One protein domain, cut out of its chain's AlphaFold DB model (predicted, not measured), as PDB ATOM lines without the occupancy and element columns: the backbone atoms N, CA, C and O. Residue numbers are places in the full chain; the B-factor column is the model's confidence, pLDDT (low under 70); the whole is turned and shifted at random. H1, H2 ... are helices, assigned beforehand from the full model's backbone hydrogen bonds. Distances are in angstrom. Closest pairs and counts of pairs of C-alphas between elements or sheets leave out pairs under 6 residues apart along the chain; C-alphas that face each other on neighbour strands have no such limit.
ATOM      1  N   PHE A 225     -17.173 -34.375 -28.027       49.94
ATOM      2  CA  PHE A 225     -17.729 -33.057 -27.733       49.94
ATOM      3  C   PHE A 225     -16.922 -32.346 -26.629       49.94
ATOM      4  O   PHE A 225     -16.673 -31.144 -26.710       49.94
ATOM      5  N   ALA A 226     -16.421 -33.104 -25.650       51.22
ATOM      6  CA  ALA A 226     -15.607 -32.625 -24.542       51.22
ATOM      7  C   ALA A 226     -14.240 -32.090 -24.988       51.22
ATOM      8  O   ALA A 226     -13.774 -31.127 -24.390       51.22
ATOM      9  N   LEU A 227     -13.612 -32.612 -26.050       48.44
ATOM     10  CA  LEU A 227     -12.390 -32.006 -26.609       48.44
ATOM     11  C   LEU A 227     -12.666 -30.626 -27.227       48.44
ATOM     12  O   LEU A 227     -11.930 -29.674 -26.963       48.44
ATOM     13  N   SER A 228     -13.762 -30.489 -27.983       51.94
ATOM     14  CA  SER A 228     -14.198 -29.201 -28.543       51.94
ATOM     15  C   SER A 228     -14.534 -28.191 -27.438       51.94
ATOM     16  O   SER A 228     -13.992 -27.083 -27.415       51.94
ATOM     17  N   ILE A 229     -15.342 -28.606 -26.455       58.12
ATOM     18  CA  ILE A 229     -15.703 -27.775 -25.301       58.12
ATOM     19  C   ILE A 229     -14.473 -27.446 -24.455       58.12
ATOM     20  O   ILE A 229     -14.336 -26.299 -24.052       58.12
ATOM     21  N   THR A 230     -13.534 -28.372 -24.243       66.00
ATOM     22  CA  THR A 230     -12.279 -28.088 -23.526       66.00
ATOM     23  C   THR A 230     -11.451 -27.049 -24.277       66.00
ATOM     24  O   THR A 230     -10.946 -26.118 -23.654       66.00
ATOM     25  N   LEU A 231     -11.345 -27.130 -25.607       63.41
ATOM     26  CA  LEU A 231     -10.629 -26.133 -26.407       63.41
ATOM     27  C   LEU A 231     -11.292 -24.760 -26.410       63.41
ATOM     28  O   LEU A 231     -10.578 -23.753 -26.450       63.41
ATOM     29  N   ASP A 232     -12.619 -24.688 -26.423       71.69
ATOM     30  CA  ASP A 232     -13.356 -23.427 -26.330       71.69
ATOM     31  C   ASP A 232     -13.294 -22.847 -24.911       71.69
ATOM     32  O   ASP A 232     -12.881 -21.700 -24.748       71.69
ATOM     33  N   PHE A 233     -13.570 -23.659 -23.887       72.69
ATOM     34  CA  PHE A 233     -13.412 -23.335 -22.467       72.69
ATOM     35  C   PHE A 233     -12.012 -22.802 -22.174       72.69
ATOM     36  O   PHE A 233     -11.891 -21.686 -21.683       72.69
ATOM     37  N   CYS A 234     -10.944 -23.510 -22.556       67.56
ATOM     38  CA  CYS A 234      -9.566 -23.054 -22.353       67.56
ATOM     39  C   CYS A 234      -9.283 -21.719 -23.061       67.56
ATOM     40  O   CYS A 234      -8.585 -20.871 -22.509       67.56
ATOM     41  N   SER A 235      -9.878 -21.486 -24.239       67.81
ATOM     42  CA  SER A 235      -9.832 -20.186 -24.928       67.81
ATOM     43  C   SER A 235     -10.604 -19.103 -24.162       67.81
ATOM     44  O   SER A 235     -10.113 -17.990 -24.003       67.81
ATOM     45  N   LYS A 236     -11.788 -19.420 -23.626       76.19
ATOM     46  CA  LYS A 236     -12.609 -18.520 -22.802       76.19
ATOM     47  C   LYS A 236     -11.904 -18.177 -21.486       76.19
ATOM     48  O   LYS A 236     -11.905 -17.010 -21.106       76.19
ATOM     49  N   VAL A 237     -11.231 -19.135 -20.843       70.56
ATOM     50  CA  VAL A 237     -10.348 -18.910 -19.686       70.56
ATOM     51  C   VAL A 237      -9.198 -17.981 -20.081       70.56
ATOM     52  O   VAL A 237      -9.048 -16.913 -19.488       70.56
ATOM     53  N   ALA A 238      -8.432 -18.323 -21.123       68.31
ATOM     54  CA  ALA A 238      -7.290 -17.530 -21.577       68.31
ATOM     55  C   ALA A 238      -7.674 -16.091 -21.964       68.31
ATOM     56  O   ALA A 238      -6.968 -15.156 -21.594       68.31
ATOM     57  N   LYS A 239      -8.824 -15.883 -22.618       74.75
ATOM     58  CA  LYS A 239      -9.357 -14.556 -22.981       74.75
ATOM     59  C   LYS A 239      -9.894 -13.790 -21.775       74.75
ATOM     60  O   LYS A 239      -9.609 -12.601 -21.637       74.75
ATOM     61  N   LYS A 240     -10.621 -14.451 -20.866       75.69
ATOM     62  CA  LYS A 240     -11.155 -13.821 -19.647       75.69
ATOM     63  C   LYS A 240     -10.027 -13.364 -18.723       75.69
ATOM     64  O   LYS A 240     -10.091 -12.241 -18.233       75.69
ATOM     65  N   ILE A 241      -8.957 -14.148 -18.560       66.00
ATOM     66  CA  ILE A 241      -7.785 -13.723 -17.778       66.00
ATOM     67  C   ILE A 241      -6.881 -12.772 -18.598       66.00
ATOM     68  O   ILE A 241      -6.385 -11.784 -18.065       66.00
ATOM     69  N   GLY A 242      -6.735 -12.967 -19.913       58.34
ATOM     70  CA  GLY A 242      -6.019 -12.045 -20.812       58.34
ATOM     71  C   GLY A 242      -6.640 -10.640 -20.892       58.34
ATOM     72  O   GLY A 242      -5.950  -9.661 -21.186       58.34
ATOM     73  N   SER A 243      -7.926 -10.506 -20.544       67.00
ATOM     74  CA  SER A 243      -8.603  -9.212 -20.388       67.00
ATOM     75  C   SER A 243      -8.003  -8.337 -19.273       67.00
ATOM     76  O   SER A 243      -8.123  -7.109 -19.342       67.00
ATOM     77  N   PHE A 244      -7.256  -8.916 -18.317       58.22
ATOM     78  CA  PHE A 244      -6.426  -8.191 -17.346       58.22
ATOM     79  C   PHE A 244      -5.193  -7.561 -18.026       58.22
ATOM     80  O   PHE A 244      -4.045  -7.867 -17.711       58.22
ATOM     81  N   ARG A 245      -5.426  -6.619 -18.951       52.53
ATOM     82  CA  ARG A 245      -4.448  -6.004 -19.876       52.53
ATOM     83  C   ARG A 245      -3.213  -5.349 -19.229       52.53
ATOM     84  O   ARG A 245      -2.332  -4.884 -19.956       52.53
ATOM     85  N   ARG A 246      -3.140  -5.250 -17.894       50.44
ATOM     86  CA  ARG A 246      -1.980  -4.757 -17.125       50.44
ATOM     87  C   ARG A 246      -1.899  -5.407 -15.729       50.44
ATOM     88  O   ARG A 246      -2.347  -4.781 -14.767       50.44
ATOM     89  N   PRO A 247      -1.240  -6.567 -15.559       49.00
ATOM     90  CA  PRO A 247      -0.860  -7.044 -14.232       49.00
ATOM     91  C   PRO A 247       0.288  -6.175 -13.678       49.00
ATOM     92  O   PRO A 247       1.459  -6.534 -13.762       49.00
ATOM     93  N   ARG A 248      -0.037  -4.986 -13.140       49.94
ATOM     94  CA  ARG A 248       0.885  -4.227 -12.263       49.94
ATOM     95  C   ARG A 248       1.093  -4.989 -10.951       49.94
ATOM     96  O   ARG A 248       2.220  -5.099 -10.487       49.94
ATOM     97  N   TYR A 249       0.006  -5.568 -10.454       52.81
ATOM     98  CA  TYR A 249      -0.025  -6.627  -9.459       52.81
ATOM     99  C   TYR A 249      -0.828  -7.758 -10.103       52.81
ATOM    100  O   TYR A 249      -2.028  -7.624 -10.324       52.81
ATOM    101  N   GLY A 250      -0.138  -8.806 -10.551       56.81
ATOM    102  CA  GLY A 250      -0.795 -10.036 -10.980       56.81
ATOM    103  C   GLY A 250      -1.336 -10.789  -9.761       56.81
ATOM    104  O   GLY A 250      -0.787 -10.618  -8.668       56.81
ATOM    105  N   PRO A 251      -2.385 -11.610  -9.921       60.50
ATOM    106  CA  PRO A 251      -2.835 -12.480  -8.844       60.50
ATOM    107  C   PRO A 251      -1.699 -13.419  -8.436       60.50
ATOM    108  O   PRO A 251      -1.036 -13.995  -9.301       60.50
ATOM    109  N   MET A 252      -1.489 -13.605  -7.131       77.75
ATOM    110  CA  MET A 252      -0.765 -14.789  -6.679       77.75
ATOM    111  C   MET A 252      -1.703 -15.973  -6.856       77.75
ATOM    112  O   MET A 252      -2.675 -16.108  -6.124       77.75
ATOM    113  N   LEU A 253      -1.426 -16.804  -7.855       82.00
ATOM    114  CA  LEU A 253      -2.117 -18.075  -8.025       82.00
ATOM    115  C   LEU A 253      -1.622 -19.047  -6.943       82.00
ATOM    116  O   LEU A 253      -0.415 -19.100  -6.684       82.00
ATOM    117  N   SER A 254      -2.488 -19.873  -6.366       85.56
ATOM    118  CA  SER A 254      -2.040 -21.087  -5.681       85.56
ATOM    119  C   SER A 254      -1.323 -22.039  -6.651       85.56
ATOM    120  O   SER A 254      -1.566 -22.055  -7.860       85.56
ATOM    121  N   PHE A 255      -0.417 -22.864  -6.117       81.50
ATOM    122  CA  PHE A 255       0.389 -23.810  -6.903       81.50
ATOM    123  C   PHE A 255      -0.471 -24.816  -7.694       81.50
ATOM    124  O   PHE A 255      -0.150 -25.159  -8.830       81.50
ATOM    125  N   ALA A 256      -1.610 -25.233  -7.130       84.75
ATOM    126  CA  ALA A 256      -2.564 -26.118  -7.797       84.75
ATOM    127  C   ALA A 256      -3.209 -25.460  -9.033       84.75
ATOM    128  O   ALA A 256      -3.308 -26.095 -10.085       84.75
ATOM    129  N   ILE A 257      -3.602 -24.184  -8.932       84.81
ATOM    130  CA  ILE A 257      -4.119 -23.410 -10.067       84.81
ATOM    131  C   ILE A 257      -3.018 -23.209 -11.108       84.81
ATOM    132  O   ILE A 257      -3.240 -23.468 -12.287       84.81
ATOM    133  N   GLU A 258      -1.821 -22.799 -10.686       85.12
ATOM    134  CA  GLU A 258      -0.690 -22.548 -11.584       85.12
ATOM    135  C   GLU A 258      -0.356 -23.774 -12.450       85.12
ATOM    136  O   GLU A 258      -0.233 -23.645 -13.667       85.12
ATOM    137  N   ASN A 259      -0.302 -24.970 -11.857       83.69
ATOM    138  CA  ASN A 259      -0.043 -26.212 -12.589       83.69
ATOM    139  C   ASN A 259      -1.189 -26.593 -13.544       83.69
ATOM    140  O   ASN A 259      -0.924 -27.034 -14.663       83.69
ATOM    141  N   ARG A 260      -2.457 -26.357 -13.170       86.00
ATOM    142  CA  ARG A 260      -3.594 -26.516 -14.097       86.00
ATOM    143  C   ARG A 260      -3.480 -25.558 -15.285       86.00
ATOM    144  O   ARG A 260      -3.658 -25.981 -16.425       86.00
ATOM    145  N   LEU A 261      -3.135 -24.290 -15.046       86.75
ATOM    146  CA  LEU A 261      -2.952 -23.312 -16.121       86.75
ATOM    147  C   LEU A 261      -1.738 -23.643 -17.007       86.75
ATOM    148  O   LEU A 261      -1.821 -23.425 -18.213       86.75
ATOM    149  N   LYS A 262      -0.652 -24.213 -16.459       87.00
ATOM    150  CA  LYS A 262       0.502 -24.722 -17.230       87.00
ATOM    151  C   LYS A 262       0.073 -25.798 -18.232       87.00
ATOM    152  O   LYS A 262       0.310 -25.637 -19.427       87.00
ATOM    153  N   ILE A 263      -0.654 -26.820 -17.773       87.06
ATOM    154  CA  ILE A 263      -1.197 -27.890 -18.631       87.06
ATOM    155  C   ILE A 263      -2.131 -27.315 -19.712       87.06
ATOM    156  O   ILE A 263      -2.034 -27.686 -20.882       87.06
ATOM    157  N   ILE A 264      -2.997 -26.361 -19.351       86.75
ATOM    158  CA  ILE A 264      -3.887 -25.685 -20.310       86.75
ATOM    159  C   ILE A 264      -3.087 -24.872 -21.344       86.75
ATOM    160  O   ILE A 264      -3.416 -24.904 -22.527       86.75
ATOM    161  N   ALA A 265      -2.027 -24.168 -20.939       86.38
ATOM    162  CA  ALA A 265      -1.185 -23.389 -21.846       86.38
ATOM    163  C   ALA A 265      -0.419 -24.285 -22.837       86.38
ATOM    164  O   ALA A 265      -0.349 -23.960 -24.023       86.38
ATOM    165  N   GLU A 266       0.095 -25.433 -22.386       86.19
ATOM    166  CA  GLU A 266       0.710 -26.443 -23.257       86.19
ATOM    167  C   GLU A 266      -0.304 -27.050 -24.235       86.19
ATOM    168  O   GLU A 266      -0.011 -27.180 -25.424       86.19
ATOM    169  N   TYR A 267      -1.517 -27.365 -23.771       86.31
ATOM    170  CA  TYR A 267      -2.587 -27.890 -24.620       86.31
ATOM    171  C   TYR A 267      -3.041 -26.878 -25.684       86.31
ATOM    172  O   TYR A 267      -3.188 -27.232 -26.856       86.31
ATOM    173  N   LEU A 268      -3.197 -25.603 -25.311       83.62
ATOM    174  CA  LEU A 268      -3.482 -24.507 -26.242       83.62
ATOM    175  C   LEU A 268      -2.345 -24.323 -27.262       83.62
ATOM    176  O   LEU A 268      -2.624 -24.119 -28.443       83.62
ATOM    177  N   PHE A 269      -1.081 -24.437 -26.835       84.94
ATOM    178  CA  PHE A 269       0.085 -24.343 -27.720       84.94
ATOM    179  C   PHE A 269       0.135 -25.498 -28.732       84.94
ATOM    180  O   PHE A 269       0.292 -25.250 -29.927       84.94
ATOM    181  N   ALA A 270      -0.040 -26.742 -28.273       81.44
ATOM    182  CA  ALA A 270      -0.088 -27.930 -29.129       81.44
ATOM    183  C   ALA A 270      -1.267 -27.878 -30.120       81.44
ATOM    184  O   ALA A 270      -1.130 -28.264 -31.275       81.44
ATOM    185  N   SER A 271      -2.398 -27.306 -29.695       82.06
ATOM    186  CA  SER A 271      -3.603 -27.124 -30.520       82.06
ATOM    187  C   SER A 271      -3.563 -25.880 -31.424       82.06
ATOM    188  O   SER A 271      -4.603 -25.422 -31.894       82.06
ATOM    189  N   GLY A 272      -2.388 -25.271 -31.624       84.12
ATOM    190  CA  GLY A 272      -2.192 -24.116 -32.510       84.12
ATOM    191  C   GLY A 272      -2.793 -22.787 -32.028       84.12
ATOM    192  O   GLY A 272      -2.630 -21.768 -32.700       84.12
ATOM    193  N   LYS A 273      -3.436 -22.740 -30.853       86.75
ATOM    194  CA  LYS A 273      -4.014 -21.524 -30.249       86.75
ATOM    195  C   LYS A 273      -2.928 -20.679 -29.569       86.75
ATOM    196  O   LYS A 273      -2.979 -20.403 -28.370       86.75
ATOM    197  N   PHE A 274      -1.919 -20.276 -30.345       84.94
ATOM    198  CA  PHE A 274      -0.693 -19.651 -29.841       84.94
ATOM    199  C   PHE A 274      -0.926 -18.347 -29.063       84.94
ATOM    200  O   PHE A 274      -0.221 -18.111 -28.089       84.94
ATOM    201  N   GLU A 275      -1.910 -17.523 -29.437       83.44
ATOM    202  CA  GLU A 275      -2.231 -16.283 -28.708       83.44
ATOM    203  C   GLU A 275      -2.847 -16.576 -27.327       83.44
ATOM    204  O   GLU A 275      -2.403 -16.023 -26.320       83.44
ATOM    205  N   ASP A 276      -3.812 -17.500 -27.250       86.19
ATOM    206  CA  ASP A 276      -4.406 -17.946 -25.982       86.19
ATOM    207  C   ASP A 276      -3.326 -18.575 -25.071       86.19
ATOM    208  O   ASP A 276      -3.233 -18.246 -23.885       86.19
ATOM    209  N   ALA A 277      -2.437 -19.399 -25.642       86.50
ATOM    210  CA  ALA A 277      -1.288 -19.979 -24.947       86.50
ATOM    211  C   ALA A 277      -0.269 -18.923 -24.474       86.50
ATOM    212  O   ALA A 277       0.231 -19.015 -23.351       86.50
ATOM    213  N   ALA A 278       0.033 -17.904 -25.288       84.12
ATOM    214  CA  ALA A 278       0.965 -16.826 -24.948       84.12
ATOM    215  C   ALA A 278       0.429 -15.948 -23.815       84.12
ATOM    216  O   ALA A 278       1.172 -15.624 -22.884       84.12
ATOM    217  N   ASN A 279      -0.861 -15.605 -23.867       83.50
ATOM    218  CA  ASN A 279      -1.546 -14.881 -22.803       83.50
ATOM    219  C   ASN A 279      -1.472 -15.671 -21.490       83.50
ATOM    220  O   ASN A 279      -0.966 -15.150 -20.493       83.50
ATOM    221  N   LEU A 280      -1.882 -16.945 -21.497       87.44
ATOM    222  CA  LEU A 280      -1.907 -17.769 -20.287       87.44
ATOM    223  C   LEU A 280      -0.502 -18.029 -19.717       87.44
ATOM    224  O   LEU A 280      -0.284 -17.836 -18.521       87.44
ATOM    225  N   SER A 281       0.476 -18.342 -20.574       87.56
ATOM    226  CA  SER A 281       1.890 -18.485 -20.186       87.56
ATOM    227  C   SER A 281       2.457 -17.202 -19.575       87.56
ATOM    228  O   SER A 281       3.215 -17.258 -18.609       87.56
ATOM    229  N   SER A 282       2.070 -16.032 -20.095       80.50
ATOM    230  CA  SER A 282       2.492 -14.740 -19.540       80.50
ATOM    231  C   SER A 282       1.898 -14.485 -18.154       80.50
ATOM    232  O   SER A 282       2.578 -13.921 -17.302       80.50
ATOM    233  N   ILE A 283       0.653 -14.904 -17.906       83.88
ATOM    234  CA  ILE A 283      -0.009 -14.778 -16.598       83.88
ATOM    235  C   ILE A 283       0.671 -15.681 -15.561       83.88
ATOM    236  O   ILE A 283       1.043 -15.199 -14.491       83.88
ATOM    237  N   ILE A 284       0.884 -16.956 -15.903       86.69
ATOM    238  CA  ILE A 284       1.615 -17.936 -15.080       86.69
ATOM    239  C   ILE A 284       2.989 -17.381 -14.709       86.69
ATOM    240  O   ILE A 284       3.324 -17.262 -13.531       86.69
ATOM    241  N   PHE A 285       3.755 -16.957 -15.715       84.56
ATOM    242  CA  PHE A 285       5.101 -16.447 -15.511       84.56
ATOM    243  C   PHE A 285       5.121 -15.159 -14.669       84.56
ATOM    244  O   PHE A 285       5.980 -14.992 -13.810       84.56
ATOM    245  N   VAL A 286       4.152 -14.250 -14.839       80.69
ATOM    246  CA  VAL A 286       4.033 -13.065 -13.970       80.69
ATOM    247  C   VAL A 286       3.689 -13.449 -12.523       80.69
ATOM    248  O   VAL A 286       4.219 -12.819 -11.609       80.69
ATOM    249  N   SER A 287       2.890 -14.497 -12.284       83.12
ATOM    250  CA  SER A 287       2.652 -15.038 -10.933       83.12
ATOM    251  C   SER A 287       3.945 -15.587 -10.309       83.12
ATOM    252  O   SER A 287       4.289 -15.207  -9.189       83.12
ATOM    253  N   GLU A 288       4.726 -16.392 -11.041       83.12
ATOM    254  CA  GLU A 288       6.042 -16.893 -10.597       83.12
ATOM    255  C   GLU A 288       7.015 -15.743 -10.249       83.12
ATOM    256  O   GLU A 288       7.652 -15.741  -9.187       83.12
ATOM    257  N   VAL A 289       7.083 -14.721 -11.114       78.00
ATOM    258  CA  VAL A 289       7.905 -13.506 -10.944       78.00
ATOM    259  C   VAL A 289       7.502 -12.704  -9.701       78.00
ATOM    260  O   VAL A 289       8.372 -12.123  -9.043       78.00
ATOM    261  N   LEU A 290       6.202 -12.630  -9.391       77.75
ATOM    262  CA  LEU A 290       5.654 -11.846  -8.277       77.75
ATOM    263  C   LEU A 290       5.689 -12.585  -6.939       77.75
ATOM    264  O   LEU A 290       5.975 -11.951  -5.925       77.75
ATOM    265  N   ARG A 291       5.500 -13.912  -6.926       78.00
ATOM    266  CA  ARG A 291       5.722 -14.754  -5.734       78.00
ATOM    267  C   ARG A 291       7.185 -14.731  -5.275       78.00
ATOM    268  O   ARG A 291       7.507 -15.179  -4.182       78.00
ATOM    269  N   GLY A 292       8.088 -14.222  -6.119       71.69
ATOM    270  CA  GLY A 292       9.521 -14.250  -5.866       71.69
ATOM    271  C   GLY A 292      10.083 -15.667  -5.940       71.69
ATOM    272  O   GLY A 292      11.127 -15.910  -5.347       71.69
ATOM    273  N   ALA A 293       9.425 -16.579  -6.673       60.47
ATOM    274  CA  ALA A 293       9.810 -17.990  -6.787       60.47
ATOM    275  C   ALA A 293      11.245 -18.173  -7.313       60.47
ATOM    276  O   ALA A 293      11.921 -19.123  -6.945       60.47
ATOM    277  N   PHE A 294      11.763 -17.182  -8.049       60.84
ATOM    278  CA  PHE A 294      13.188 -17.034  -8.359       60.84
ATOM    279  C   PHE A 294      14.137 -17.094  -7.153       60.84
ATOM    280  O   PHE A 294      15.342 -17.065  -7.380       60.84
ATOM    281  N   ARG A 295      13.679 -16.974  -5.895       55.16
ATOM    282  CA  ARG A 295      14.558 -16.851  -4.720       55.16
ATOM    283  C   ARG A 295      15.596 -17.966  -4.684       55.16
ATOM    284  O   ARG A 295      16.766 -17.604  -4.793       55.16
ATOM    285  N   ASP A 296      15.182 -19.231  -4.711       54.84
ATOM    286  CA  ASP A 296      16.112 -20.354  -4.530       54.84
ATOM    287  C   ASP A 296      15.932 -21.522  -5.530       54.84
ATOM    288  O   ASP A 296      16.903 -22.229  -5.779       54.84
ATOM    289  N   ASP A 297      14.766 -21.687  -6.182       53.38
ATOM    290  CA  ASP A 297      14.480 -22.854  -7.043       53.38
ATOM    291  C   ASP A 297      14.378 -22.559  -8.556       53.38
ATOM    292  O   ASP A 297      13.785 -21.577  -9.013       53.38
ATOM    293  N   PHE A 298      14.894 -23.494  -9.362       53.25
ATOM    294  CA  PHE A 298      15.080 -23.384 -10.819       53.25
ATOM    295  C   PHE A 298      13.800 -23.563 -11.676       53.25
ATOM    296  O   PHE A 298      13.845 -23.475 -12.906       53.25
ATOM    297  N   TYR A 299      12.626 -23.780 -11.070       56.62
ATOM    298  CA  TYR A 299      11.383 -24.168 -11.773       56.62
ATOM    299  C   TYR A 299      10.768 -23.115 -12.721       56.62
ATOM    300  O   TYR A 299       9.749 -23.387 -13.350       56.62
ATOM    301  N   THR A 300      11.360 -21.925 -12.867       60.38
ATOM    302  CA  THR A 300      10.832 -20.852 -13.744       60.38
ATOM    303  C   THR A 300      11.173 -21.025 -15.232       60.38
ATOM    304  O   THR A 300      10.640 -20.308 -16.082       60.38
ATOM    305  N   SER A 301      12.032 -21.991 -15.577       65.75
ATOM    306  CA  SER A 301      12.460 -22.238 -16.960       65.75
ATOM    307  C   SER A 301      11.323 -22.677 -17.912       65.75
ATOM    308  O   SER A 301      11.167 -22.042 -18.959       65.75
ATOM    309  N   PRO A 302      10.455 -23.668 -17.594       76.25
ATOM    310  CA  PRO A 302       9.424 -24.140 -18.530       76.25
ATOM    311  C   PRO A 302       8.407 -23.059 -18.918       76.25
ATOM    312  O   PRO A 302       8.130 -22.873 -20.103       76.25
ATOM    313  N   SER A 303       7.912 -22.285 -17.947       79.25
ATOM    314  CA  SER A 303       6.980 -21.169 -18.172       79.25
ATOM    315  C   SER A 303       7.591 -20.071 -19.049       79.25
ATOM    316  O   SER A 303       6.938 -19.569 -19.965       79.25
ATOM    317  N   LEU A 304       8.866 -19.732 -18.817       80.38
ATOM    318  CA  LEU A 304       9.642 -18.779 -19.618       80.38
ATOM    319  C   LEU A 304       9.797 -19.253 -21.077       80.38
ATOM    320  O   LEU A 304       9.578 -18.473 -22.010       80.38
ATOM    321  N   ILE A 305      10.117 -20.537 -21.274       82.38
ATOM    322  CA  ILE A 305      10.238 -21.180 -22.591       82.38
ATOM    323  C   ILE A 305       8.886 -21.188 -23.317       82.38
ATOM    324  O   ILE A 305       8.810 -20.750 -24.466       82.38
ATOM    325  N   LEU A 306       7.816 -21.663 -22.669       81.50
ATOM    326  CA  LEU A 306       6.480 -21.779 -23.264       81.50
ATOM    327  C   LEU A 306       5.926 -20.406 -23.661       81.50
ATOM    328  O   LEU A 306       5.424 -20.234 -24.774       81.50
ATOM    329  N   CYS A 307       6.119 -19.401 -22.805       84.50
ATOM    330  CA  CYS A 307       5.781 -18.008 -23.073       84.50
ATOM    331  C   CYS A 307       6.501 -17.477 -24.330       84.50
ATOM    332  O   CYS A 307       5.859 -17.039 -25.289       84.50
ATOM    333  N   ALA A 308       7.831 -17.608 -24.400       85.44
ATOM    334  CA  ALA A 308       8.617 -17.148 -25.549       85.44
ATOM    335  C   ALA A 308       8.378 -17.958 -26.846       85.44
ATOM    336  O   ALA A 308       8.490 -17.413 -27.953       85.44
ATOM    337  N   ARG A 309       8.025 -19.249 -26.741       84.06
ATOM    338  CA  ARG A 309       7.600 -20.085 -27.880       84.06
ATOM    339  C   ARG A 309       6.255 -19.623 -28.437       84.06
ATOM    340  O   ARG A 309       6.143 -19.471 -29.653       84.06
ATOM    341  N   SER A 310       5.284 -19.362 -27.561       85.38
ATOM    342  CA  SER A 310       3.908 -18.982 -27.916       85.38
ATOM    343  C   SER A 310       3.792 -17.583 -28.532       85.38
ATOM    344  O   SER A 310       2.860 -17.329 -29.282       85.38
ATOM    345  N   ALA A 311       4.748 -16.687 -28.264       87.75
ATOM    346  CA  ALA A 311       4.771 -15.312 -28.769       87.75
ATOM    347  C   ALA A 311       4.823 -15.220 -30.314       87.75
ATOM    348  O   ALA A 311       5.911 -15.182 -30.904       87.75
ATOM    349  N   ARG A 312       3.662 -15.175 -30.981       87.25
ATOM    350  CA  ARG A 312       3.554 -15.108 -32.452       87.25
ATOM    351  C   ARG A 312       3.243 -13.695 -32.950       87.25
ATOM    352  O   ARG A 312       3.812 -13.282 -33.958       87.25
ATOM    353  N   SER A 313       2.398 -12.932 -32.257       88.19
ATOM    354  CA  SER A 313       2.040 -11.570 -32.661       88.19
ATOM    355  C   SER A 313       3.125 -10.552 -32.276       88.19
ATOM    356  O   SER A 313       3.911 -10.747 -31.341       88.19
ATOM    357  N   GLN A 314       3.155  -9.400 -32.962       89.44
ATOM    358  CA  GLN A 314       4.020  -8.285 -32.548       89.44
ATOM    359  C   GLN A 314       3.639  -7.723 -31.167       89.44
ATOM    360  O   GLN A 314       4.485  -7.107 -30.517       89.44
ATOM    361  N   PHE A 315       2.393  -7.894 -30.717       88.56
ATOM    362  CA  PHE A 315       1.963  -7.458 -29.393       88.56
ATOM    363  C   PHE A 315       2.563  -8.364 -28.311       88.56
ATOM    364  O   PHE A 315       3.255  -7.855 -27.426       88.56
ATOM    365  N   ASP A 316       2.411  -9.684 -28.446       86.31
ATOM    366  CA  ASP A 316       2.945 -10.688 -27.516       86.31
ATOM    367  C   ASP A 316       4.462 -10.540 -27.418       86.31
ATOM    368  O   ASP A 316       5.010 -10.430 -26.324       86.31
ATOM    369  N   CYS A 317       5.152 -10.425 -28.561       90.75
ATOM    370  CA  CYS A 317       6.602 -10.257 -28.576       90.75
ATOM    371  C   CYS A 317       7.042  -9.001 -27.800       90.75
ATOM    372  O   CYS A 317       8.030  -9.061 -27.075       90.75
ATOM    373  N   ARG A 318       6.310  -7.878 -27.893       91.62
ATOM    374  CA  ARG A 318       6.603  -6.638 -27.136       91.62
ATOM    375  C   ARG A 318       6.217  -6.731 -25.658       91.62
ATOM    376  O   ARG A 318       6.842  -6.075 -24.826       91.62
ATOM    377  N   PHE A 319       5.181  -7.495 -25.320       86.94
ATOM    378  CA  PHE A 319       4.759  -7.733 -23.939       86.94
ATOM    379  C   PHE A 319       5.773  -8.624 -23.215       86.94
ATOM    380  O   PHE A 319       6.328  -8.235 -22.186       86.94
ATOM    381  N   ILE A 320       6.115  -9.753 -23.830       87.62
ATOM    382  CA  ILE A 320       7.026 -10.764 -23.298       87.62
ATOM    383  C   ILE A 320       8.470 -10.238 -23.281       87.62
ATOM    384  O   ILE A 320       9.185 -10.473 -22.314       87.62
ATOM    385  N   GLN A 321       8.885  -9.395 -24.238       93.50
ATOM    386  CA  GLN A 321      10.146  -8.640 -24.132       93.50
ATOM    387  C   GLN A 321      10.241  -7.779 -22.872       93.50
ATOM    388  O   GLN A 321      11.301  -7.739 -22.253       93.50
ATOM    389  N   ARG A 322       9.171  -7.073 -22.477       90.94
ATOM    390  CA  ARG A 322       9.183  -6.244 -21.254       90.94
ATOM    391  C   ARG A 322       9.320  -7.115 -20.011       90.94
ATOM    392  O   ARG A 322      10.098  -6.776 -19.127       90.94
ATOM    393  N   ILE A 323       8.599  -8.234 -19.988       85.81
ATOM    394  CA  ILE A 323       8.648  -9.242 -18.926       85.81
ATOM    395  C   ILE A 323      10.068  -9.825 -18.810       85.81
ATOM    396  O   ILE A 323      10.682  -9.724 -17.753       85.81
ATOM    397  N   LEU A 324      10.648 -10.327 -19.903       89.69
ATOM    398  CA  LEU A 324      12.015 -10.864 -19.920       89.69
ATOM    399  C   LEU A 324      13.082  -9.803 -19.597       89.69
ATOM    400  O   LEU A 324      14.068 -10.108 -18.932       89.69
ATOM    401  N   SER A 325      12.889  -8.546 -20.009       91.81
ATOM    402  CA  SER A 325      13.808  -7.444 -19.672       91.81
ATOM    403  C   SER A 325      13.783  -7.105 -18.178       91.81
ATOM    404  O   SER A 325      14.829  -6.821 -17.597       91.81
ATOM    405  N   GLU A 326      12.611  -7.157 -17.537       87.50
ATOM    406  CA  GLU A 326      12.453  -7.021 -16.082       87.50
ATOM    407  C   GLU A 326      13.121  -8.201 -15.349       87.50
ATOM    408  O   GLU A 326      13.846  -7.985 -14.381       87.50
ATOM    409  N   VAL A 327      12.965  -9.432 -15.851       84.62
ATOM    410  CA  VAL A 327      13.625 -10.640 -15.315       84.62
ATOM    411  C   VAL A 327      15.144 -10.518 -15.384       84.62
ATOM    412  O   VAL A 327      15.802 -10.617 -14.353       84.62
ATOM    413  N   VAL A 328      15.708 -10.207 -16.557       89.75
ATOM    414  CA  VAL A 328      17.146  -9.933 -16.727       89.75
ATOM    415  C   VAL A 328      17.605  -8.827 -15.774       89.75
ATOM    416  O   VAL A 328      18.641  -8.962 -15.126       89.75
ATOM    417  N   SER A 329      16.823  -7.752 -15.631       89.75
ATOM    418  CA  SER A 329      17.151  -6.643 -14.727       89.75
ATOM    419  C   SER A 329      17.193  -7.073 -13.258       89.75
ATOM    420  O   SER A 329      18.071  -6.619 -12.532       89.75
ATOM    421  N   ARG A 330      16.297  -7.969 -12.820       84.25
ATOM    422  CA  ARG A 330      16.285  -8.541 -11.460       84.25
ATOM    423  C   ARG A 330      17.427  -9.533 -11.245       84.25
ATOM    424  O   ARG A 330      18.124  -9.446 -10.237       84.25
ATOM    425  N   LEU A 331      17.649 -10.440 -12.199       84.25
ATOM    426  CA  LEU A 331      18.729 -11.429 -12.151       84.25
ATOM    427  C   LEU A 331      20.110 -10.755 -12.116       84.25
ATOM    428  O   LEU A 331      20.990 -11.237 -11.412       84.25
ATOM    429  N   ARG A 332      20.291  -9.604 -12.777       86.31
ATOM    430  CA  ARG A 332      21.556  -8.844 -12.797       86.31
ATOM    431  C   ARG A 332      22.048  -8.378 -11.419       86.31
ATOM    432  O   ARG A 332      23.243  -8.139 -11.266       86.31
ATOM    433  N   TYR A 333      21.167  -8.248 -10.424       82.00
ATOM    434  CA  TYR A 333      21.558  -7.904  -9.048       82.00
ATOM    435  C   TYR A 333      21.957  -9.122  -8.200       82.00
ATOM    436  O   TYR A 333      22.461  -8.952  -7.091       82.00
ATOM    437  N   ARG A 334      21.778 -10.350  -8.705       76.38
ATOM    438  CA  ARG A 334      22.246 -11.580  -8.055       76.38
ATOM    439  C   ARG A 334      23.692 -11.839  -8.458       76.38
ATOM    440  O   ARG A 334      23.971 -12.441  -9.486       76.38
ATOM    441  N   VAL A 335      24.610 -11.339  -7.638       60.03
ATOM    442  CA  VAL A 335      26.058 -11.338  -7.913       60.03
ATOM    443  C   VAL A 335      26.682 -12.745  -7.883       60.03
ATOM    444  O   VAL A 335      27.759 -12.943  -8.431       60.03
ATOM    445  N   THR A 336      26.037 -13.723  -7.239       61.50
ATOM    446  CA  THR A 336      26.701 -14.946  -6.761       61.50
ATOM    447  C   THR A 336      26.979 -16.029  -7.805       61.50
ATOM    448  O   THR A 336      27.989 -16.708  -7.648       61.50
ATOM    449  N   ARG A 337      26.159 -16.206  -8.856       59.72
ATOM    450  CA  ARG A 337      26.465 -17.096 -10.002       59.72
ATOM    451  C   ARG A 337      25.852 -16.591 -11.320       59.72
ATOM    452  O   ARG A 337      24.752 -16.035 -11.290       59.72
ATOM    453  N   PRO A 338      26.516 -16.802 -12.476       62.00
ATOM    454  CA  PRO A 338      25.892 -16.647 -13.789       62.00
ATOM    455  C   PRO A 338      24.848 -17.755 -13.957       62.00
ATOM    456  O   PRO A 338      25.187 -18.933 -13.933       62.00
ATOM    457  N   SER A 339      23.572 -17.394 -14.070       75.06
ATOM    458  CA  SER A 339      22.489 -18.377 -13.979       75.06
ATOM    459  C   SER A 339      21.987 -18.829 -15.357       75.06
ATOM    460  O   SER A 339      22.030 -18.072 -16.333       75.06
ATOM    461  N   ALA A 340      21.489 -20.066 -15.452       83.31
ATOM    462  CA  ALA A 340      20.940 -20.628 -16.691       83.31
ATOM    463  C   ALA A 340      19.777 -19.776 -17.244       83.31
ATOM    464  O   ALA A 340      19.624 -19.607 -18.454       83.31
ATOM    465  N   GLU A 341      19.012 -19.145 -16.354       82.50
ATOM    466  CA  GLU A 341      17.917 -18.230 -16.671       82.50
ATOM    467  C   GLU A 341      18.423 -16.917 -17.287       82.50
ATOM    468  O   GLU A 341      17.730 -16.345 -18.126       82.50
ATOM    469  N   GLN A 342      19.631 -16.443 -16.941       88.19
ATOM    470  CA  GLN A 342      20.241 -15.278 -17.601       88.19
ATOM    471  C   GLN A 342      20.583 -15.599 -19.062       88.19
ATOM    472  O   GLN A 342      20.278 -14.794 -19.946       88.19
ATOM    473  N   PHE A 343      21.140 -16.787 -19.339       89.75
ATOM    474  CA  PHE A 343      21.333 -17.270 -20.712       89.75
ATOM    475  C   PHE A 343      19.994 -17.382 -21.456       89.75
ATOM    476  O   PHE A 343      19.831 -16.767 -22.513       89.75
ATOM    477  N   LEU A 344      19.023 -18.114 -20.895       86.75
ATOM    478  CA  LEU A 344      17.740 -18.381 -21.550       86.75
ATOM    479  C   LEU A 344      16.953 -17.092 -21.805       86.75
ATOM    480  O   LEU A 344      16.496 -16.869 -22.925       86.75
ATOM    481  N   ALA A 345      16.840 -16.199 -20.819       89.44
ATOM    482  CA  ALA A 345      16.138 -14.931 -20.988       89.44
ATOM    483  C   ALA A 345      16.799 -14.048 -22.062       89.44
ATOM    484  O   ALA A 345      16.089 -13.423 -22.851       89.44
ATOM    485  N   HIS A 346      18.133 -14.036 -22.164       92.75
ATOM    486  CA  HIS A 346      18.826 -13.329 -23.243       92.75
ATOM    487  C   HIS A 346      18.647 -13.989 -24.618       92.75
ATOM    488  O   HIS A 346      18.394 -13.278 -25.592       92.75
ATOM    489  N   ALA A 347      18.689 -15.319 -24.712       90.44
ATOM    490  CA  ALA A 347      18.436 -16.041 -25.960       90.44
ATOM    491  C   ALA A 347      16.986 -15.846 -26.457       90.44
ATOM    492  O   ALA A 347      16.752 -15.619 -27.649       90.44
ATOM    493  N   PHE A 348      16.005 -15.844 -25.547       90.94
ATOM    494  CA  PHE A 348      14.613 -15.551 -25.885       90.94
ATOM    495  C   PHE A 348      14.387 -14.077 -26.232       90.94
ATOM    496  O   PHE A 348      13.700 -13.805 -27.215       90.94
ATOM    497  N   LEU A 349      15.012 -13.124 -25.527       93.69
ATOM    498  CA  LEU A 349      14.998 -11.714 -25.937       93.69
ATOM    499  C   LEU A 349      15.540 -11.548 -27.361       93.69
ATOM    500  O   LEU A 349      14.872 -10.919 -28.182       93.69
ATOM    501  N   ALA A 350      16.684 -12.161 -27.683       93.06
ATOM    502  CA  ALA A 350      17.257 -12.126 -29.027       93.06
ATOM    503  C   ALA A 350      16.269 -12.651 -30.087       93.06
ATOM    504  O   ALA A 350      15.979 -11.955 -31.059       93.06
ATOM    505  N   ASN A 351      15.652 -13.816 -29.858       90.38
ATOM    506  CA  ASN A 351      14.610 -14.360 -30.737       90.38
ATOM    507  C   ASN A 351      13.424 -13.388 -30.931       90.38
ATOM    508  O   ASN A 351      13.017 -13.130 -32.063       90.38
ATOM    509  N   LEU A 352      12.887 -12.808 -29.852       91.62
ATOM    510  CA  LEU A 352      11.749 -11.881 -29.930       91.62
ATOM    511  C   LEU A 352      12.102 -10.560 -30.632       91.62
ATOM    512  O   LEU A 352      11.258  -9.992 -31.325       91.62
ATOM    513  N   PHE A 353      13.335 -10.064 -30.482       94.31
ATOM    514  CA  PHE A 353      13.820  -8.903 -31.235       94.31
ATOM    515  C   PHE A 353      14.039  -9.235 -32.717       94.31
ATOM    516  O   PHE A 353      13.611  -8.460 -33.574       94.31
ATOM    517  N   SER A 354      14.575 -10.416 -33.037       90.69
ATOM    518  CA  SER A 354      14.682 -10.907 -34.416       90.69
ATOM    519  C   SER A 354      13.309 -11.010 -35.096       90.69
ATOM    520  O   SER A 354      13.145 -10.507 -36.205       90.69
ATOM    521  N   ARG A 355      12.286 -11.557 -34.414       89.31
ATOM    522  CA  ARG A 355      10.888 -11.599 -34.904       89.31
ATOM    523  C   ARG A 355      10.296 -10.208 -35.184       89.31
ATOM    524  O   ARG A 355       9.399 -10.077 -36.007       89.31
ATOM    525  N   GLN A 356      10.806  -9.160 -34.533       93.38
ATOM    526  CA  GLN A 356      10.415  -7.761 -34.765       93.38
ATOM    527  C   GLN A 356      11.311  -7.020 -35.775       93.38
ATOM    528  O   GLN A 356      11.182  -5.803 -35.903       93.38
ATOM    529  N   ARG A 357      12.228  -7.714 -36.471       93.38
ATOM    530  CA  ARG A 357      13.247  -7.120 -37.365       93.38
ATOM    531  C   ARG A 357      14.155  -6.090 -36.662       93.38
ATOM    532  O   ARG A 357      14.714  -5.190 -37.284       93.38
ATOM    533  N   LYS A 358      14.330  -6.231 -35.344       94.06
ATOM    534  CA  LYS A 358      15.205  -5.408 -34.490       94.06
ATOM    535  C   LYS A 358      16.570  -6.078 -34.340       94.06
ATOM    536  O   LYS A 358      16.917  -6.616 -33.288       94.06
ATOM    537  N   HIS A 359      17.315  -6.112 -35.441       91.62
ATOM    538  CA  HIS A 359      18.553  -6.890 -35.555       91.62
ATOM    539  C   HIS A 359      19.669  -6.395 -34.616       91.62
ATOM    540  O   HIS A 359      20.417  -7.211 -34.086       91.62
ATOM    541  N   SER A 360      19.718  -5.092 -34.321       93.25
ATOM    542  CA  SER A 360      20.611  -4.467 -33.335       93.25
ATOM    543  C   SER A 360      20.399  -4.998 -31.911       93.25
ATOM    544  O   SER A 360      21.320  -5.540 -31.300       93.25
ATOM    545  N   GLU A 361      19.177  -4.902 -31.382       95.38
ATOM    546  CA  GLU A 361      18.836  -5.393 -30.041       95.38
ATOM    547  C   GLU A 361      18.908  -6.925 -29.966       95.38
ATOM    548  O   GLU A 361      19.330  -7.480 -28.949       95.38
ATOM    549  N   SER A 362      18.565  -7.606 -31.065       93.56
ATOM    550  CA  SER A 362      18.755  -9.050 -31.216       93.56
ATOM    551  C   SER A 362      20.227  -9.432 -31.055       93.56
ATOM    552  O   SER A 362      20.546 -10.256 -30.203       93.56
ATOM    553  N   GLY A 363      21.131  -8.804 -31.816       89.12
ATOM    554  CA  GLY A 363      22.572  -9.053 -31.752       89.12
ATOM    555  C   GLY A 363      23.170  -8.742 -30.378       89.12
ATOM    556  O   GLY A 363      23.950  -9.536 -29.856       89.12
ATOM    557  N   HIS A 364      22.739  -7.649 -29.738       94.62
ATOM    558  CA  HIS A 364      23.153  -7.317 -28.373       94.62
ATOM    559  C   HIS A 364      22.805  -8.435 -27.375       94.62
ATOM    560  O   HIS A 364      23.680  -8.911 -26.648       94.62
ATOM    561  N   HIS A 365      21.549  -8.890 -27.347       94.44
ATOM    562  CA  HIS A 365      21.134  -9.949 -26.424       94.44
ATOM    563  C   HIS A 365      21.700 -11.325 -26.790       94.44
ATOM    564  O   HIS A 365      21.993 -12.108 -25.893       94.44
ATOM    565  N   LEU A 366      21.938 -11.597 -28.072       90.81
ATOM    566  CA  LEU A 366      22.599 -12.812 -28.550       90.81
ATOM    567  C   LEU A 366      24.072 -12.867 -28.101       90.81
ATOM    568  O   LEU A 366      24.548 -13.912 -27.660       90.81
ATOM    569  N   GLY A 367      24.767 -11.724 -28.103       89.56
ATOM    570  CA  GLY A 367      26.104 -11.576 -27.520       89.56
ATOM    571  C   GLY A 367      26.123 -11.728 -25.993       89.56
ATOM    572  O   GLY A 367      27.013 -12.388 -25.457       89.56
ATOM    573  N   GLN A 368      25.119 -11.191 -25.282       93.56
ATOM    574  CA  GLN A 368      24.959 -11.455 -23.843       93.56
ATOM    575  C   GLN A 368      24.721 -12.949 -23.578       93.56
ATOM    576  O   GLN A 368      25.398 -13.520 -22.727       93.56
ATOM    577  N   ALA A 369      23.837 -13.603 -24.341       89.06
ATOM    578  CA  ALA A 369      23.601 -15.042 -24.240       89.06
ATOM    579  C   ALA A 369      24.897 -15.840 -24.463       89.06
ATOM    580  O   ALA A 369      25.247 -16.643 -23.605       89.06
ATOM    581  N   ARG A 370      25.683 -15.564 -25.518       86.81
ATOM    582  CA  ARG A 370      26.993 -16.219 -25.724       86.81
ATOM    583  C   ARG A 370      27.933 -16.009 -24.527       86.81
ATOM    584  O   ARG A 370      28.564 -16.959 -24.081       86.81
ATOM    585  N   SER A 371      27.973 -14.808 -23.939       88.62
ATOM    586  CA  SER A 371      28.775 -14.543 -22.732       88.62
ATOM    587  C   SER A 371      28.316 -15.339 -21.502       88.62
ATOM    588  O   SER A 371      29.160 -15.730 -20.698       88.62
ATOM    589  N   PHE A 372      27.014 -15.586 -21.331       88.38
ATOM    590  CA  PHE A 372      26.508 -16.431 -20.244       88.38
ATOM    591  C   PHE A 372      26.694 -17.927 -20.518       88.38
ATOM    592  O   PHE A 372      27.046 -18.648 -19.593       88.38
ATOM    593  N   ALA A 373      26.551 -18.378 -21.766       84.12
ATOM    594  CA  ALA A 373      26.851 -19.756 -22.155       84.12
ATOM    595  C   ALA A 373      28.311 -20.119 -21.866       84.12
ATOM    596  O   ALA A 373      28.558 -21.116 -21.196       84.12
ATOM    597  N   ASN A 374      29.258 -19.273 -22.291       82.62
ATOM    598  CA  ASN A 374      30.676 -19.469 -21.994       82.62
ATOM    599  C   ASN A 374      30.906 -19.593 -20.479       82.62
ATOM    600  O   ASN A 374      31.439 -20.600 -20.044       82.62
ATOM    601  N   LYS A 375      30.380 -18.670 -19.661       86.75
ATOM    602  CA  LYS A 375      30.519 -18.738 -18.190       86.75
ATOM    603  C   LYS A 375      29.929 -20.006 -17.564       86.75
ATOM    604  O   LYS A 375      30.458 -20.487 -16.572       86.75
ATOM    605  N   LEU A 376      28.833 -20.538 -18.114       83.69
ATOM    606  CA  LEU A 376      28.243 -21.799 -17.651       83.69
ATOM    607  C   LEU A 376      29.141 -23.002 -17.996       83.69
ATOM    608  O   LEU A 376      29.195 -23.947 -17.210       83.69
ATOM    609  N   VAL A 377      29.863 -22.959 -19.125       80.88
ATOM    610  CA  VAL A 377      30.924 -23.930 -19.461       80.88
ATOM    611  C   VAL A 377      32.131 -23.748 -18.536       80.88
ATOM    612  O   VAL A 377      32.547 -24.713 -17.905       80.88
ATOM    613  N   ASP A 378      32.644 -22.521 -18.407       83.75
ATOM    614  CA  ASP A 378      33.836 -22.173 -17.619       83.75
ATOM    615  C   ASP A 378      33.690 -22.572 -16.133       83.75
ATOM    616  O   ASP A 378      34.652 -23.004 -15.502       83.75
ATOM    617  N   ASN A 379      32.474 -22.466 -15.581       82.88
ATOM    618  CA  ASN A 379      32.142 -22.883 -14.216       82.88
ATOM    619  C   ASN A 379      31.910 -24.400 -14.051       82.88
ATOM    620  O   ASN A 379      31.803 -24.874 -12.921       82.88
ATOM    621  N   GLY A 380      31.695 -25.146 -15.138       81.56
ATOM    622  CA  GLY A 380      31.133 -26.505 -15.104       81.56
ATOM    623  C   GLY A 380      29.628 -26.585 -14.781       81.56
ATOM    624  O   GLY A 380      29.044 -27.665 -14.885       81.56
ATOM    625  N   ASP A 381      28.966 -25.464 -14.454       73.38
ATOM    626  CA  ASP A 381      27.526 -25.397 -14.130       73.38
ATOM    627  C   ASP A 381      26.641 -25.997 -15.257       73.38
ATOM    628  O   ASP A 381      25.571 -26.540 -14.978       73.38
ATOM    629  N   LEU A 382      27.080 -25.956 -16.526       66.75
ATOM    630  CA  LEU A 382      26.340 -26.504 -17.680       66.75
ATOM    631  C   LEU A 382      26.173 -28.039 -17.631       66.75
ATOM    632  O   LEU A 382      25.186 -28.550 -18.151       66.75
ATOM    633  N   LEU A 383      27.086 -28.768 -16.972       57.19
ATOM    634  CA  LEU A 383      26.994 -30.228 -16.779       57.19
ATOM    635  C   LEU A 383      26.135 -30.623 -15.565       57.19
ATOM    636  O   LEU A 383      25.686 -31.762 -15.471       57.19
ATOM    637  N   HIS A 384      25.912 -29.697 -14.629       57.75
ATOM    638  CA  HIS A 384      25.131 -29.934 -13.411       57.75
ATOM    639  C   HIS A 384      23.716 -29.342 -13.470       57.75
ATOM    640  O   HIS A 384      22.888 -29.610 -12.599       57.75
ATOM    641  N   SER A 385      23.410 -28.552 -14.500       58.25
ATOM    642  CA  SER A 385      22.065 -28.045 -14.737       58.25
ATOM    643  C   SER A 385      21.183 -29.109 -15.390       58.25
ATOM    644  O   SER A 385      21.462 -29.568 -16.490       58.25
ATOM    645  N   HIS A 386      20.030 -29.387 -14.783       57.81
ATOM    646  CA  HIS A 386      18.906 -30.124 -15.384       57.81
ATOM    647  C   HIS A 386      18.285 -29.406 -16.604       57.81
ATOM    648  O   HIS A 386      17.318 -29.886 -17.188       57.81
ATOM    649  N   LEU A 387      18.805 -28.230 -16.974       56.47
ATOM    650  CA  LEU A 387      18.491 -27.537 -18.218       56.47
ATOM    651  C   LEU A 387      19.530 -27.811 -19.314       56.47
ATOM    652  O   LEU A 387      19.382 -27.228 -20.382       56.47
ATOM    653  N   SER A 388      20.545 -28.661 -19.087       57.81
ATOM    654  CA  SER A 388      21.624 -29.010 -20.033       57.81
ATOM    655  C   SER A 388      21.130 -29.121 -21.471       57.81
ATOM    656  O   SER A 388      21.610 -28.408 -22.347       57.81
ATOM    657  N   ASP A 389      20.095 -29.924 -21.695       52.47
ATOM    658  CA  ASP A 389      19.594 -30.269 -23.023       52.47
ATOM    659  C   ASP A 389      18.893 -29.076 -23.683       52.47
ATOM    660  O   ASP A 389      19.006 -28.860 -24.888       52.47
ATOM    661  N   VAL A 390      18.225 -28.237 -22.884       56.25
ATOM    662  CA  VAL A 390      17.593 -26.991 -23.341       56.25
ATOM    663  C   VAL A 390      18.645 -25.912 -23.607       56.25
ATOM    664  O   VAL A 390      18.528 -25.180 -24.588       56.25
ATOM    665  N   LEU A 391      19.677 -25.812 -22.765       58.56
ATOM    666  CA  LEU A 391      20.801 -24.890 -22.931       58.56
ATOM    667  C   LEU A 391      21.574 -25.231 -24.208       58.56
ATOM    668  O   LEU A 391      21.772 -24.355 -25.046       58.56
ATOM    669  N   VAL A 392      21.914 -26.510 -24.395       56.06
ATOM    670  CA  VAL A 392      22.513 -27.081 -25.608       56.06
ATOM    671  C   VAL A 392      21.616 -26.814 -26.816       56.06
ATOM    672  O   VAL A 392      22.060 -26.156 -27.754       56.06
ATOM    673  N   TYR A 393      20.343 -27.219 -26.793       57.66
ATOM    674  CA  TYR A 393      19.427 -27.013 -27.920       57.66
ATOM    675  C   TYR A 393      19.305 -25.535 -28.313       57.66
ATOM    676  O   TYR A 393      19.447 -25.191 -29.484       57.66
ATOM    677  N   VAL A 394      19.092 -24.638 -27.345       57.88
ATOM    678  CA  VAL A 394      18.985 -23.191 -27.592       57.88
ATOM    679  C   VAL A 394      20.314 -22.595 -28.064       57.88
ATOM    680  O   VAL A 394      20.289 -21.662 -28.868       57.88
ATOM    681  N   TYR A 395      21.457 -23.124 -27.615       56.47
ATOM    682  CA  TYR A 395      22.784 -22.710 -28.066       56.47
ATOM    683  C   TYR A 395      23.031 -23.129 -29.521       56.47
ATOM    684  O   TYR A 395      23.143 -22.264 -30.388       56.47
ATOM    685  N   TYR A 396      23.058 -24.432 -29.819       55.03
ATOM    686  CA  TYR A 396      23.410 -24.947 -31.148       55.03
ATOM    687  C   TYR A 396      22.491 -24.375 -32.237       55.03
ATOM    688  O   TYR A 396      22.964 -23.741 -33.181       55.03
ATOM    689  N   LYS A 397      21.174 -24.421 -32.016       58.56
ATOM    690  CA  LYS A 397      20.153 -23.867 -32.919       58.56
ATOM    691  C   LYS A 397      20.283 -22.363 -33.212       58.56
ATOM    692  O   LYS A 397      19.722 -21.865 -34.188       58.56
ATOM    693  N   ARG A 398      20.958 -21.594 -32.348       57.34
ATOM    694  CA  ARG A 398      21.124 -20.138 -32.519       57.34
ATOM    695  C   ARG A 398      22.523 -19.703 -32.902       57.34
ATOM    696  O   ARG A 398      22.627 -18.665 -33.546       57.34
ATOM    697  N   PHE A 399      23.559 -20.454 -32.543       51.62
ATOM    698  CA  PHE A 399      24.942 -20.072 -32.813       51.62
ATOM    699  C   PHE A 399      25.541 -20.789 -34.035       51.62
ATOM    700  O   PHE A 399      26.317 -20.156 -34.747       51.62
ATOM    701  N   CYS A 400      25.125 -22.015 -34.380       45.12
ATOM    702  CA  CYS A 400      25.698 -22.741 -35.527       45.12
ATOM    703  C   CYS A 400      25.457 -22.060 -36.880       45.12
ATOM    704  O   CYS A 400      26.357 -22.001 -37.711       45.12
ATOM    705  N   HIS A 401      24.278 -21.477 -37.108       42.75
ATOM    706  CA  HIS A 401      23.995 -20.780 -38.369       42.75
ATOM    707  C   HIS A 401      24.707 -19.419 -38.504       42.75
ATOM    708  O   HIS A 401      24.789 -18.877 -39.609       42.75
ATOM    709  N   LEU A 402      25.227 -18.847 -37.410       43.19
ATOM    710  CA  LEU A 402      25.897 -17.542 -37.439       43.19
ATOM    711  C   LEU A 402      27.293 -17.638 -38.055       43.19
ATOM    712  O   LEU A 402      27.620 -16.811 -38.899       43.19
ATOM    713  N   ASP A 403      28.067 -18.679 -37.731       42.06
ATOM    714  CA  ASP A 403      29.407 -18.892 -38.309       42.06
ATOM    715  C   ASP A 403      29.361 -19.234 -39.821       42.06
ATOM    716  O   ASP A 403      30.396 -19.256 -40.485       42.06
ATOM    717  N   HIS A 404      28.168 -19.442 -40.399       36.72
ATOM    718  CA  HIS A 404      27.957 -19.609 -41.846       36.72
ATOM    719  C   HIS A 404      27.392 -18.358 -42.539       36.72
ATOM    720  O   HIS A 404      27.729 -18.089 -43.688       36.72
ATOM    721  N   THR A 405      26.542 -17.580 -41.859       35.50
ATOM    722  CA  THR A 405      25.888 -16.388 -42.444       35.50
ATOM    723  C   THR A 405      26.631 -15.077 -42.173       35.50
ATOM    724  O   THR A 405      26.478 -14.124 -42.931       35.50
ATOM    725  N   PHE A 406      27.490 -15.028 -41.151       31.44
ATOM    726  CA  PHE A 406      28.383 -13.903 -40.854       31.44
ATOM    727  C   PHE A 406      29.833 -14.190 -41.286       31.44
ATOM    728  O   PHE A 406      30.773 -14.033 -40.509       31.44
ATOM    729  N   ILE A 407      30.030 -14.555 -42.560       32.47
ATOM    730  CA  ILE A 407      31.362 -14.619 -43.189       32.47
ATOM    731  C   ILE A 407      31.584 -13.402 -44.115       32.47
ATOM    732  O   ILE A 407      31.472 -13.529 -45.338       32.47
TER     733      ILE A 407
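Overview. This is residues 225 to 407 of the 740 residues of the protein "Clr5 domain-containing protein" of Pestalotiopsis fici (strain W106-1 / CGMCC3.15140) (UniProt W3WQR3). Six helices, H2 to H7, run back and forth in a zigzag row along the longest axis, making a compact slab; H1 crosses one end of it at a slant. Near the other end, H9 folds back along H6, the short H8 sits at the turn between H7 and H9, and the tail of residues 400 to 407, with H10, sticks out. The printed part has 183 residues with ten named helices, H1 to H10 in chain order, and no named strand; its class is all helix. It is compact, with a radius of gyration of the C-alphas of 16.8 A and spans of 52 by 37 by 29 A.

Arrangement. Begin at the longest helix, H7, residues 359 to 378. It forms a helical hairpin with H6, residues 340 to 355; their closest C-alphas, of Ala 350 and Ser 362, are 4.1 A apart. H6 also touches H9, residues 388 to 399, with residues 340 to 347 alone: C-alphas 344 and 391 are closest at 7.3 A, the same way at a shallow tilt of 34 degrees, only just short of steep. On H6's other neighbours, look at H5, residues 314 to 331, a hairpin with H6 at 26 degrees, closest at C-alphas 317 and 352, 5.6 A, and at H4, residues 301 to 310, the same way as H6 at a shallow tilt of 5 degrees, closest at C-alphas 308 and 348, 6.2 A. H3, residues 274 to 290, forms hairpins with H4, closest at C-alphas 278 and 310, 4.7 A, and with H2, residues 255 to 270, closest at C-alphas 265 and 277, 4.6 A. H2, H3, H4, H5, H6, H7 and H9 form an up-and-down bundle, each running against the one before it. H1, residues 225 to 242, touches H3 with residues 235 to 242 alone, at a steep tilt of 52 degrees; C-alphas 238 and 276 are closest at 5.3 A. H8, residues 381 to 384, is close to but not clearly touching H7, with C-alphas 376 and 382 closest at 5.1 A. H10, residues 402 to 405, and H9 meet only through their link. In H1 to H7 every O i to N i+4 pair is within hydrogen-bond range; in H9, 7 of 8 are, and H8 and H10 are too short for such a pair.

Along the chain. Find C-alpha 225 at (-17.729, -33.057, -27.733); from there H1 runs 25.0 A. H2 is 22.6 A, H3 23.8 A, H5 25.3 A and H6 22.7 A long. C-alpha 359 at (18.553, -6.890, -35.555) opens H7, 28.1 A long, and C-alpha 405 at (25.888, -16.388, -42.444) ends H10.

Size, cuts and confidence. The farthest C-alphas, of Phe 225 and Ile 407, are 54.7 A apart. The printed part has no cut; the link from H1 to H2, residues 243 to 254, is long. Mean pLDDT of the printed part is 75.6, and 60 residues are under 70, among them 241 to 251, 293 to 301 and 382 to 407.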